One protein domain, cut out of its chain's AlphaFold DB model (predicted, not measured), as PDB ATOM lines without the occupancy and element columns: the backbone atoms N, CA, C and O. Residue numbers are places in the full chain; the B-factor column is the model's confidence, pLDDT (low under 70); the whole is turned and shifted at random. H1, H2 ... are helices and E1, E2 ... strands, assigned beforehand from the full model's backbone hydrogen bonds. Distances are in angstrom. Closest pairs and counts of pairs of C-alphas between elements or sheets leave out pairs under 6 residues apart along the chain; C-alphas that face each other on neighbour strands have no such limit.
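This is residues 35 to 119 of the 124 residues of the protein "Site-specific DNA-methyltransferase (cytosine-N(4)-specific)" of Candidatus Altiarchaeales archaeon WOR_SM1_SCG (UniProt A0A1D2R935). What is the main picture? A ribbon of two parallel strands, E1 and E2, has one long helix, H1, running back beside it, and H1 comes near the ribbon with its residues 87 to 93. The hairpin of E3 and E4 lies beyond the ribbon, toward one end of the long axis, and residues 35 to 54 wind without a named element toward the other. What is it made of? The 85 printed residues hold one named helix and four named strands, in the order E1, H1, E2, E3, E4, in two separate sheets, one parallel and one antiparallel; the class is mixed, helices and strands. How compact is it? It is loose and elongated, with a radius of gyration of the C-alphas of 15.5 A and spans of 51 by 26 by 22 A.

Where are the parallel strands? E1 is residues 55 to 60, 12.9 A long, with C-alpha 55 at (-24.659, 25.193, -31.487). E2 is residues 94 to 102, 13.4 A long, and bends by 121 degrees at residue 97. Where is the helix? H1 is residues 76 to 93, 26.0 A from first to last C-alpha, beginning at (-13.167, 0.489, -21.550). Where is the other sheet? E3, residues 107 to 111, is 12.4 A long, and E4, residues 114 to 118, is 12.9 A long, ending with C-alpha 118 at (-18.969, 1.954, -12.242).

How do E1 and E2 pair? They are parallel neighbours at 15 degrees, with N 101 and O 58 at 2.8 A and N 60 and O 101 at 3.0 A, within hydrogen-bond range. How does H1 stand to them? E1, H1 and E2 form a strand-helix-strand unit, two parallel neighbour strands with a helix between them in the chain, and its crossover is right-handed. The closest C-alphas of E1 and H1 are those of Val 55 and Val 93, 5.7 A apart, while H1 and E2 are near each other, with 5 pairs of C-alphas within 10 A. In H1 every O i to N i+4 pair is within hydrogen-bond range. What of E3 and E4? They form an antiparallel hairpin at 144 degrees, with N 109 and O 116 at 2.8 A, and both are apart from E1, H1 and E2.

How far does it reach? The two C-alphas farthest apart, those of Val 35 and Asp 112, are 52.9 A apart. Which links are long? E1 to H1 is a long link of 15 residues; the other three are tight. Is anything cut or uncertain? The printed part has no cut, its mean pLDDT is 91.7, and no printed residue is under 70.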
ATOM      1  N   VAL A  35     -35.528  25.469 -39.545       91.31
ATOM      2  CA  VAL A  35     -34.869  24.615 -40.534       91.31
ATOM      3  C   VAL A  35     -34.363  23.370 -39.821       91.31
ATOM      4  O   VAL A  35     -33.585  23.464 -38.875       91.31
ATOM      5  N   HIS A  36     -34.792  22.204 -40.296       93.25
ATOM      6  CA  HIS A  36     -34.390  20.907 -39.761       93.25
ATOM      7  C   HIS A  36     -33.494  20.206 -40.777       93.25
ATOM      8  O   HIS A  36     -33.842  20.093 -41.951       93.25
ATOM      9  N   ARG A  37     -32.324  19.744 -40.332       94.69
ATOM     10  CA  ARG A  37     -31.350  19.054 -41.180       94.69
ATOM     11  C   ARG A  37     -30.979  17.724 -40.546       94.69
ATOM     12  O   ARG A  37     -30.607  17.687 -39.378       94.69
ATOM     13  N   VAL A  38     -31.040  16.660 -41.340       96.12
ATOM     14  CA  VAL A  38     -30.498  15.347 -40.983       96.12
ATOM     15  C   VAL A  38     -29.174  15.183 -41.709       96.12
ATOM     16  O   VAL A  38     -29.093  15.391 -42.918       96.12
ATOM     17  N   ILE A  39     -28.126  14.853 -40.961       95.38
ATOM     18  CA  ILE A  39     -26.772  14.693 -41.484       95.38
ATOM     19  C   ILE A  39     -26.335  13.272 -41.157       95.38
ATOM     20  O   ILE A  39     -26.272  12.898 -39.990       95.38
ATOM     21  N   ILE A  40     -26.048  12.483 -42.191       96.62
ATOM     22  CA  ILE A  40     -25.502  11.134 -42.046       96.62
ATOM     23  C   ILE A  40     -23.980  11.254 -42.120       96.62
ATOM     24  O   ILE A  40     -23.439  11.658 -43.148       96.62
ATOM     25  N   GLY A  41     -23.292  10.947 -41.024       94.31
ATOM     26  CA  GLY A  41     -21.841  11.062 -40.928       94.31
ATOM     27  C   GLY A  41     -21.306  10.613 -39.572       94.31
ATOM     28  O   GLY A  41     -22.072  10.265 -38.676       94.31
ATOM     29  N   ASP A  42     -19.981  10.623 -39.438       94.94
ATOM     30  CA  ASP A  42     -19.297  10.274 -38.194       94.94
ATOM     31  C   ASP A  42     -19.298  11.472 -37.232       94.94
ATOM     32  O   ASP A  42     -18.718  12.517 -37.527       94.94
ATOM     33  N   SER A  43     -19.924  11.325 -36.062       94.94
ATOM     34  CA  SER A  43     -19.978  12.377 -35.038       94.94
ATOM     35  C   SER A  43     -18.611  12.720 -34.438       94.94
ATOM     36  O   SER A  43     -18.472  13.764 -33.806       94.94
ATOM     37  N   ARG A  44     -17.595  11.874 -34.652       95.06
ATOM     38  CA  ARG A  44     -16.197  12.139 -34.282       95.06
ATOM     39  C   ARG A  44     -15.501  13.095 -35.253       95.06
ATOM     40  O   ARG A  44     -14.372  13.498 -34.993       95.06
ATOM     41  N   ASN A  45     -16.139  13.442 -36.377       96.00
ATOM     42  CA  ASN A  45     -15.642  14.428 -37.331       96.00
ATOM     43  C   ASN A  45     -16.801  15.159 -38.031       96.00
ATOM     44  O   ASN A  45     -17.260  14.777 -39.109       96.00
ATOM     45  N   MET A  46     -17.232  16.266 -37.433       96.06
ATOM     46  CA  MET A  46     -18.297  17.132 -37.936       96.06
ATOM     47  C   MET A  46     -17.763  18.360 -38.690       96.06
ATOM     48  O   MET A  46     -18.537  19.248 -39.040       96.06
ATOM     49  N   THR A  47     -16.457  18.451 -38.956       93.38
ATOM     50  CA  THR A  47     -15.809  19.660 -39.514       93.38
ATOM     51  C   THR A  47     -16.401  20.130 -40.847       93.38
ATOM     52  O   THR A  47     -16.488  21.328 -41.104       93.38
ATOM     53  N   LYS A  48     -16.865  19.202 -41.691       93.50
ATOM     54  CA  LYS A  48     -17.500  19.519 -42.984       93.50
ATOM     55  C   LYS A  48     -18.986  19.867 -42.874       93.50
ATOM     56  O   LYS A  48     -19.564  20.363 -43.837       93.50
ATOM     57  N   SER A  49     -19.626  19.546 -41.753       94.69
ATOM     58  CA  SER A  49     -21.085  19.555 -41.618       94.69
ATOM     59  C   SER A  49     -21.600  20.565 -40.593       94.69
ATOM     60  O   SER A  49     -22.713  21.071 -40.764       94.69
ATOM     61  N   VAL A  50     -20.800  20.885 -39.570       96.81
ATOM     62  CA  VAL A  50     -21.161  21.770 -38.458       96.81
ATOM     63  C   VAL A  50     -20.017  22.738 -38.149       96.81
ATOM     64  O   VAL A  50     -18.888  22.336 -37.858       96.81
ATOM     65  N   VAL A  51     -20.340  24.030 -38.192       97.56
ATOM     66  CA  VAL A  51     -19.405  25.137 -37.952       97.56
ATOM     67  C   VAL A  51     -19.077  25.258 -36.462       97.56
ATOM     68  O   VAL A  51     -19.931  25.002 -35.607       97.56
ATOM     69  N   ASP A  52     -17.854  25.677 -36.152       98.38
ATOM     70  CA  ASP A  52     -17.404  26.019 -34.802       98.38
ATOM     71  C   ASP A  52     -18.347  27.034 -34.140       98.38
ATOM     72  O   ASP A  52     -18.860  27.938 -34.802       98.38
ATOM     73  N   ASN A  53     -18.559  26.916 -32.826       98.12
ATOM     74  CA  ASN A  53     -19.356  27.865 -32.038       98.12
ATOM     75  C   ASN A  53     -20.726  28.220 -32.671       98.12
ATOM     76  O   ASN A  53     -21.164  29.373 -32.644       98.12
ATOM     77  N   SER A  54     -21.422  27.248 -33.260       97.81
ATOM     78  CA  SER A  54     -22.723  27.457 -33.919       97.81
ATOM     79  C   SER A  54     -23.904  26.863 -33.146       97.81
ATOM     80  O   SER A  54     -25.055  27.250 -33.360       97.81
ATOM     81  N   VAL A  55     -23.636  25.957 -32.202       98.00
ATOM     82  CA  VAL A  55     -24.659  25.193 -31.487       98.00
ATOM     83  C   VAL A  55     -24.935  25.795 -30.109       98.00
ATOM     84  O   VAL A  55     -24.022  26.115 -29.350       98.00
ATOM     85  N   HIS A  56     -26.218  25.939 -29.773       98.25
ATOM     86  CA  HIS A  56     -26.679  26.531 -28.510       98.25
ATOM     87  C   HIS A  56     -26.988  25.502 -27.414       98.25
ATOM     88  O   HIS A  56     -26.972  25.826 -26.226       98.25
ATOM     89  N   LEU A  57     -27.321  24.280 -27.818       98.38
ATOM     90  CA  LEU A  57     -27.654  23.165 -26.947       98.38
ATOM     91  C   LEU A  57     -27.272  21.883 -27.673       98.38
ATOM     92  O   LEU A  57     -27.681  21.678 -28.814       98.38
ATOM     93  N   ILE A  58     -26.529  21.022 -26.992       98.19
ATOM     94  CA  ILE A  58     -26.276  19.660 -27.453       98.19
ATOM     95  C   ILE A  58     -27.020  18.714 -26.524       98.19
ATOM     96  O   ILE A  58     -26.905  18.821 -25.306       98.19
ATOM     97  N   VAL A  59     -27.767  17.788 -27.113       97.88
ATOM     98  CA  VAL A  59     -28.367  16.655 -26.412       97.88
ATOM     99  C   VAL A  59     -27.857  15.405 -27.098       97.88
ATOM    100  O   VAL A  59     -28.026  15.263 -28.309       97.88
ATOM    101  N   THR A  60     -27.201  14.524 -26.350       95.38
ATOM    102  CA  THR A  60     -26.607  13.316 -26.922       95.38
ATOM    103  C   THR A  60     -26.763  12.110 -26.007       95.38
ATOM    104  O   THR A  60     -26.740  12.225 -24.782       95.38
ATOM    105  N   SER A  61     -26.926  10.947 -26.631       93.06
ATOM    106  CA  SER A  61     -26.915   9.622 -26.014       93.06
ATOM    107  C   SER A  61     -25.992   8.736 -26.857       93.06
ATOM    108  O   SER A  61     -26.478   8.001 -27.724       93.06
ATOM    109  N   PRO A  62     -24.664   8.883 -26.709       91.06
ATOM    110  CA  PRO A  62     -23.709   8.090 -27.475       91.06
ATOM    111  C   PRO A  62     -23.908   6.596 -27.177       91.06
ATOM    112  O   PRO A  62     -24.557   6.257 -26.184       91.06
ATOM    113  N   PRO A  63     -23.405   5.678 -28.017       89.88
ATOM    114  CA  PRO A  63     -23.604   4.259 -27.765       89.88
ATOM    115  C   PRO A  63     -22.965   3.872 -26.431       89.88
ATOM    116  O   PRO A  63     -21.848   4.282 -26.156       89.88
ATOM    117  N   TYR A  64     -23.661   3.105 -25.594       88.81
ATOM    118  CA  TYR A  64     -23.135   2.713 -24.282       88.81
ATOM    119  C   TYR A  64     -22.208   1.510 -24.441       88.81
ATOM    120  O   TYR A  64     -22.504   0.615 -25.236       88.81
ATOM    121  N   PHE A  65     -21.117   1.475 -23.674       89.56
ATOM    122  CA  PHE A  65     -20.110   0.413 -23.739       89.56
ATOM    123  C   PHE A  65     -20.751  -0.980 -23.732       89.56
ATOM    124  O   PHE A  65     -21.331  -1.406 -22.733       89.56
ATOM    125  N   ASN A  66     -20.670  -1.673 -24.870       86.31
ATOM    126  CA  ASN A  66     -21.119  -3.052 -25.070       86.31
ATOM    127  C   ASN A  66     -22.571  -3.345 -24.640       86.31
ATOM    128  O   ASN A  66     -22.946  -4.502 -24.466       86.31
ATOM    129  N   ALA A  67     -23.421  -2.317 -24.524       83.25
ATOM    130  CA  ALA A  67     -24.825  -2.475 -24.136       83.25
ATOM    131  C   ALA A  67     -25.714  -2.958 -25.295       83.25
ATOM    132  O   ALA A  67     -26.841  -3.415 -25.079       83.25
ATOM    133  N   LYS A  68     -25.238  -2.809 -26.536       81.50
ATOM    134  CA  LYS A  68     -25.914  -3.231 -27.765       81.50
ATOM    135  C   LYS A  68     -24.949  -3.989 -28.671       81.50
ATOM    136  O   LYS A  68     -23.744  -3.756 -28.663       81.50
ATOM    137  N   GLU A  69     -25.496  -4.870 -29.503       80.12
ATOM    138  CA  GLU A  69     -24.712  -5.722 -30.411       80.12
ATOM    139  C   GLU A  69     -23.871  -4.918 -31.414       80.12
ATOM    140  O   GLU A  69     -22.781  -5.342 -31.778       80.12
ATOM    141  N   TYR A  70     -24.321  -3.721 -31.801       74.19
ATOM    142  CA  TYR A  70     -23.616  -2.850 -32.748       74.19
ATOM    143  C   TYR A  70     -22.469  -2.031 -32.132       74.19
ATOM    144  O   TYR A  70     -21.768  -1.323 -32.851       74.19
ATOM    145  N   SER A  71     -22.296  -2.064 -30.811       80.25
ATOM    146  CA  SER A  71     -21.366  -1.197 -30.091       80.25
ATOM    147  C   SER A  71     -20.383  -2.062 -29.308       80.25
ATOM    148  O   SER A  71     -20.641  -2.364 -28.150       80.25
ATOM    149  N   GLN A  72     -19.316  -2.522 -29.965       86.62
ATOM    150  CA  GLN A  72     -18.365  -3.487 -29.406       86.62
ATOM    151  C   GLN A  72     -16.964  -2.880 -29.304       86.62
ATOM    152  O   GLN A  72     -16.302  -2.635 -30.312       86.62
ATOM    153  N   TRP A  73     -16.496  -2.685 -28.076       91.94
ATOM    154  CA  TRP A  73     -15.126  -2.296 -27.756       91.94
ATOM    155  C   TRP A  73     -14.445  -3.401 -26.960       91.94
ATOM    156  O   TRP A  73     -15.052  -4.030 -26.092       91.94
ATOM    157  N   SER A  74     -13.157  -3.615 -27.234       91.00
ATOM    158  CA  SER A  74     -12.378  -4.642 -26.537       91.00
ATOM    159  C   SER A  74     -12.033  -4.256 -25.100       91.00
ATOM    160  O   SER A  74     -11.810  -5.137 -24.280       91.00
ATOM    161  N   THR A  75     -11.929  -2.956 -24.807       89.88
ATOM    162  CA  THR A  75     -11.620  -2.439 -23.469       89.88
ATOM    163  C   THR A  75     -12.354  -1.123 -23.222       89.88
ATOM    164  O   THR A  75     -12.766  -0.449 -24.173       89.88
ATOM    165  N   ILE A  76     -12.510  -0.758 -21.948       87.88
ATOM    166  CA  ILE A  76     -13.167   0.489 -21.550       87.88
ATOM    167  C   ILE A  76     -12.383   1.721 -22.022       87.88
ATOM    168  O   ILE A  76     -12.975   2.704 -22.450       87.88
ATOM    169  N   GLU A  77     -11.055   1.647 -22.055       90.25
ATOM    170  CA  GLU A  77     -10.186   2.748 -22.476       90.25
ATOM    171  C   GLU A  77     -10.420   3.110 -23.944       90.25
ATOM    172  O   GLU A  77     -10.518   4.288 -24.279       90.25
ATOM    173  N   LYS A  78     -10.581   2.110 -24.821       92.44
ATOM    174  CA  LYS A  78     -10.893   2.354 -26.240       92.44
ATOM    175  C   LYS A  78     -12.254   3.015 -26.422       92.44
ATOM    176  O   LYS A  78     -12.417   3.862 -27.296       92.44
ATOM    177  N   TYR A  79     -13.222   2.631 -25.597       92.12
ATOM    178  CA  TYR A  79     -14.525   3.278 -25.579       92.12
ATOM    179  C   TYR A  79     -14.416   4.741 -25.142       92.12
ATOM    180  O   TYR A  79     -14.901   5.624 -25.847       92.12
ATOM    181  N   LEU A  80     -13.721   5.012 -24.034       91.56
ATOM    182  CA  LEU A  80     -13.489   6.373 -23.549       91.56
ATOM    183  C   LEU A  80     -12.718   7.221 -24.577       91.56
ATOM    184  O   LEU A  80     -13.011   8.404 -24.742       91.56
ATOM    185  N   GLU A  81     -11.792   6.629 -25.333       93.00
ATOM    186  CA  GLU A  81     -11.081   7.312 -26.417       93.00
ATOM    187  C   GLU A  81     -12.021   7.744 -27.560       93.00
ATOM    188  O   GLU A  81     -11.943   8.878 -28.039       93.00
ATOM    189  N   ASP A  82     -12.936   6.872 -27.991       92.94
ATOM    190  CA  ASP A  82     -13.934   7.208 -29.016       92.94
ATOM    191  C   ASP A  82     -14.954   8.246 -28.525       92.94
ATOM    192  O   ASP A  82     -15.326   9.165 -29.269       92.94
ATOM    193  N   MET A  83     -15.364   8.147 -27.259       93.81
ATOM    194  CA  MET A  83     -16.206   9.146 -26.598       93.81
ATOM    195  C   MET A  83     -15.523  10.514 -26.595       93.81
ATOM    196  O   MET A  83     -16.110  11.499 -27.047       93.81
ATOM    197  N   LYS A  84     -14.244  10.563 -26.203       94.50
ATOM    198  CA  LYS A  84     -13.436  11.785 -26.196       94.50
ATOM    199  C   LYS A  84     -13.371  12.444 -27.573       94.50
ATOM    200  O   LYS A  84     -13.523  13.660 -27.663       94.50
ATOM    201  N   LYS A  85     -13.192  11.672 -28.653       95.62
ATOM    202  CA  LYS A  85     -13.199  12.210 -30.031       95.62
ATOM    203  C   LYS A  85     -14.525  12.902 -30.360       95.62
ATOM    204  O   LYS A  85     -14.527  14.005 -30.898       95.62
ATOM    205  N   THR A  86     -15.643  12.287 -29.979       95.56
ATOM    206  CA  THR A  86     -16.977  12.881 -30.159       95.56
ATOM    207  C   THR A  86     -17.141  14.148 -29.318       95.56
ATOM    208  O   THR A  86     -17.656  15.151 -29.803       95.56
ATOM    209  N   PHE A  87     -16.669  14.143 -28.070       96.12
ATOM    210  CA  PHE A  87     -16.800  15.285 -27.164       96.12
ATOM    211  C   PHE A  87     -15.935  16.477 -27.561       96.12
ATOM    212  O   PHE A  87     -16.383  17.610 -27.406       96.12
ATOM    213  N   ILE A  88     -14.751  16.247 -28.134       97.06
ATOM    214  CA  ILE A  88     -13.930  17.310 -28.731       97.06
ATOM    215  C   ILE A  88     -14.720  18.029 -29.828       97.06
ATOM    216  O   ILE A  88     -14.779  19.259 -29.841       97.06
ATOM    217  N   GLU A  89     -15.390  17.280 -30.703       97.75
ATOM    218  CA  GLU A  89     -16.222  17.871 -31.750       97.75
ATOM    219  C   GLU A  89     -17.467  18.561 -31.184       97.75
ATOM    220  O   GLU A  89     -17.803  19.661 -31.624       97.75
ATOM    221  N   CYS A  90     -18.126  17.979 -30.174       97.62
ATOM    222  CA  CYS A  90     -19.218  18.644 -29.461       97.62
ATOM    223  C   CYS A  90     -18.764  19.976 -28.851       97.62
ATOM    224  O   CYS A  90     -19.467  20.971 -28.989       97.62
ATOM    225  N   PHE A  91     -17.593  20.013 -28.218       97.19
ATOM    226  CA  PHE A  91     -17.035  21.229 -27.636       97.19
ATOM    227  C   PHE A  91     -16.707  22.274 -28.707       97.19
ATOM    228  O   PHE A  91     -17.090  23.429 -28.547       97.19
ATOM    229  N   ARG A  92     -16.078  21.877 -29.824       98.25
ATOM    230  CA  ARG A  92     -15.759  22.774 -30.951       98.25
ATOM    231  C   ARG A  92     -17.001  23.489 -31.489       98.25
ATOM    232  O   ARG A  92     -16.965  24.688 -31.762       98.25
ATOM    233  N   VAL A  93     -18.100  22.757 -31.678       98.19
ATOM    234  CA  VAL A  93     -19.325  23.318 -32.277       98.19
ATOM    235  C   VAL A  93     -20.195  24.065 -31.267       98.19
ATOM    236  O   VAL A  93     -21.010  24.898 -31.670       98.19
ATOM    237  N   LEU A  94     -20.055  23.780 -29.971       98.56
ATOM    238  CA  LEU A  94     -20.826  24.414 -28.908       98.56
ATOM    239  C   LEU A  94     -20.349  25.852 -28.690       98.56
ATOM    240  O   LEU A  94     -19.169  26.110 -28.489       98.56
ATOM    241  N   GLN A  95     -21.277  26.805 -28.687       98.50
ATOM    242  CA  GLN A  95     -20.938  28.183 -28.345       98.50
ATOM    243  C   GLN A  95     -20.456  28.311 -26.891       98.50
ATOM    244  O   GLN A  95     -20.916  27.572 -26.011       98.50
ATOM    245  N   PRO A  96     -19.637  29.331 -26.582       97.38
ATOM    246  CA  PRO A  96     -19.265  29.632 -25.210       97.38
ATOM    247  C   PRO A  96     -20.503  29.811 -24.319       97.38
ATOM    248  O   PRO A  96     -21.487  30.440 -24.713       97.38
ATOM    249  N   ARG A  97     -20.435  29.293 -23.084       96.38
ATOM    250  CA  ARG A  97     -21.488  29.415 -22.049       96.38
ATOM    251  C   ARG A  97     -22.814  28.714 -22.388       96.38
ATOM    252  O   ARG A  97     -23.860  29.063 -21.834       96.38
ATOM    253  N   ARG A  98     -22.793  27.740 -23.294       98.00
ATOM    254  CA  ARG A  98     -23.953  26.909 -23.639       98.00
ATOM    255  C   ARG A  98     -23.944  25.567 -22.918       98.00
ATOM    256  O   ARG A  98     -23.031  25.262 -22.159       98.00
ATOM    257  N   LYS A  99     -25.017  24.796 -23.110       97.75
ATOM    258  CA  LYS A  99     -25.270  23.553 -22.377       97.75
ATOM    259  C   LYS A  99     -24.987  22.331 -23.244       97.75
ATOM    260  O   LYS A  99     -25.407  22.266 -24.400       97.75
ATOM    261  N   PHE A 100     -24.336  21.354 -22.629       97.25
ATOM    262  CA  PHE A 100     -24.135  20.011 -23.151       97.25
ATOM    263  C   PHE A 100     -24.850  19.032 -22.220       97.25
ATOM    264  O   PHE A 100     -24.540  18.964 -21.032       97.25
ATOM    265  N   CYS A 101     -25.842  18.327 -22.750       97.25
ATOM    266  CA  CYS A 101     -26.634  17.345 -22.025       97.25
ATOM    267  C   CYS A 101     -26.251  15.948 -22.511       97.25
ATOM    268  O   CYS A 101     -26.561  15.572 -23.646       97.25
ATOM    269  N   LEU A 102     -25.603  15.187 -21.636       94.94
ATOM    270  CA  LEU A 102     -25.206  13.811 -21.889       94.94
ATOM    271  C   LEU A 102     -26.158  12.854 -21.180       94.94
ATOM    272  O   LEU A 102     -26.314  12.907 -19.962       94.94
ATOM    273  N   ASN A 103     -26.768  11.963 -21.949       93.44
ATOM    274  CA  ASN A 103     -27.447  10.790 -21.427       93.44
ATOM    275  C   ASN A 103     -26.491   9.595 -21.502       93.44
ATOM    276  O   ASN A 103     -26.083   9.200 -22.595       93.44
ATOM    277  N   ILE A 104     -26.130   9.046 -20.345       90.25
ATOM    278  CA  ILE A 104     -25.245   7.889 -20.218       90.25
ATOM    279  C   ILE A 104     -25.672   7.032 -19.026       90.25
ATOM    280  O   ILE A 104     -26.278   7.534 -18.081       90.25
ATOM    281  N   SER A 105     -25.391   5.732 -19.096       85.25
ATOM    282  CA  SER A 105     -25.622   4.781 -18.006       85.25
ATOM    283  C   SER A 105     -24.300   4.376 -17.372       85.25
ATOM    284  O   SER A 105     -23.291   4.283 -18.066       85.25
ATOM    285  N   ASP A 106     -24.342   4.046 -16.088       87.50
ATOM    286  CA  ASP A 106     -23.240   3.391 -15.388       87.50
ATOM    287  C   ASP A 106     -22.981   1.994 -15.960       87.50
ATOM    288  O   ASP A 106     -23.885   1.360 -16.526       87.50
ATOM    289  N   LEU A 107     -21.749   1.508 -15.797       84.69
ATOM    290  CA  LEU A 107     -21.356   0.192 -16.291       84.69
ATOM    291  C   LEU A 107     -21.553  -0.883 -15.230       84.69
ATOM    292  O   LEU A 107     -21.039  -0.735 -14.120       84.69
ATOM    293  N   PRO A 108     -22.241  -1.986 -15.567       83.19
ATOM    294  CA  PRO A 108     -22.309  -3.138 -14.693       83.19
ATOM    295  C   PRO A 108     -21.008  -3.944 -14.790       83.19
ATOM    296  O   PRO A 108     -20.667  -4.491 -15.835       83.19
ATOM    297  N   GLU A 109     -20.314  -4.071 -13.671       80.88
ATOM    298  CA  GLU A 109     -19.164  -4.946 -13.474       80.88
ATOM    299  C   GLU A 109     -19.603  -6.138 -12.611       80.88
ATOM    300  O   GLU A 109     -20.154  -5.962 -11.520       80.88
ATOM    301  N   ARG A 110     -19.412  -7.371 -13.096       77.75
ATOM    302  CA  ARG A 110     -19.702  -8.576 -12.301       77.75
ATOM    303  C   ARG A 110     -18.540  -8.844 -11.350       77.75
ATOM    304  O   ARG A 110     -17.440  -9.121 -11.811       77.75
ATOM    305  N   GLY A 111     -18.813  -8.801 -10.051       77.06
ATOM    306  CA  GLY A 111     -17.907  -9.264  -9.005       77.06
ATOM    307  C   GLY A 111     -18.392 -10.565  -8.366       77.06
ATOM    308  O   GLY A 111     -19.510 -11.023  -8.617       77.06
ATOM    309  N   ASP A 112     -17.566 -11.131  -7.488       79.44
ATOM    310  CA  ASP A 112     -17.814 -12.434  -6.852       79.44
ATOM    311  C   ASP A 112     -19.088 -12.467  -5.987       79.44
ATOM    312  O   ASP A 112     -19.696 -13.521  -5.806       79.44
ATOM    313  N   SER A 113     -19.529 -11.313  -5.474       80.62
ATOM    314  CA  SER A 113     -20.687 -11.180  -4.580       80.62
ATOM    315  C   SER A 113     -21.858 -10.380  -5.169       80.62
ATOM    316  O   SER A 113     -22.802 -10.068  -4.441       80.62
ATOM    317  N   GLY A 114     -21.819 -10.002  -6.455       84.44
ATOM    318  CA  GLY A 114     -22.891  -9.221  -7.083       84.44
ATOM    319  C   GLY A 114     -22.444  -8.332  -8.246       84.44
ATOM    320  O   GLY A 114     -21.384  -8.526  -8.832       84.44
ATOM    321  N   VAL A 115     -23.279  -7.349  -8.596       84.50
ATOM    322  CA  VAL A 115     -22.968  -6.353  -9.635       84.50
ATOM    323  C   VAL A 115     -22.516  -5.061  -8.970       84.50
ATOM    324  O   VAL A 115     -23.264  -4.461  -8.196       84.50
ATOM    325  N   ARG A 116     -21.306  -4.622  -9.302       83.50
ATOM    326  CA  ARG A 116     -20.807  -3.284  -9.002       83.50
ATOM    327  C   ARG A 116     -21.155  -2.367 -10.168       83.50
ATOM    328  O   ARG A 116     -21.020  -2.756 -11.321       83.50
ATOM    329  N   TRP A 117     -21.606  -1.156  -9.869       84.81
ATOM    330  CA  TRP A 117     -21.857  -0.136 -10.884       84.81
ATOM    331  C   TRP A 117     -20.694   0.845 -10.893       84.81
ATOM    332  O   TRP A 117     -20.386   1.447  -9.862       84.81
ATOM    333  N   ILE A 118     -20.027   0.968 -12.037       83.62
ATOM    334  CA  ILE A 118     -18.969   1.954 -12.242       83.62
ATOM    335  C   ILE A 118     -19.635   3.232 -12.758       83.62
ATOM    336  O   ILE A 118     -20.217   3.197 -13.850       83.62
ATOM    337  N   PRO A 119     -19.574   4.344 -11.999       83.31
ATOM    338  CA  PRO A 119     -20.154   5.598 -12.439       83.31
ATOM    339  C   PRO A 119     -19.359   6.128 -13.629       83.31
ATOM    340  O   PRO A 119     -18.184   6.447 -13.487       83.31
TER     341      PRO A 119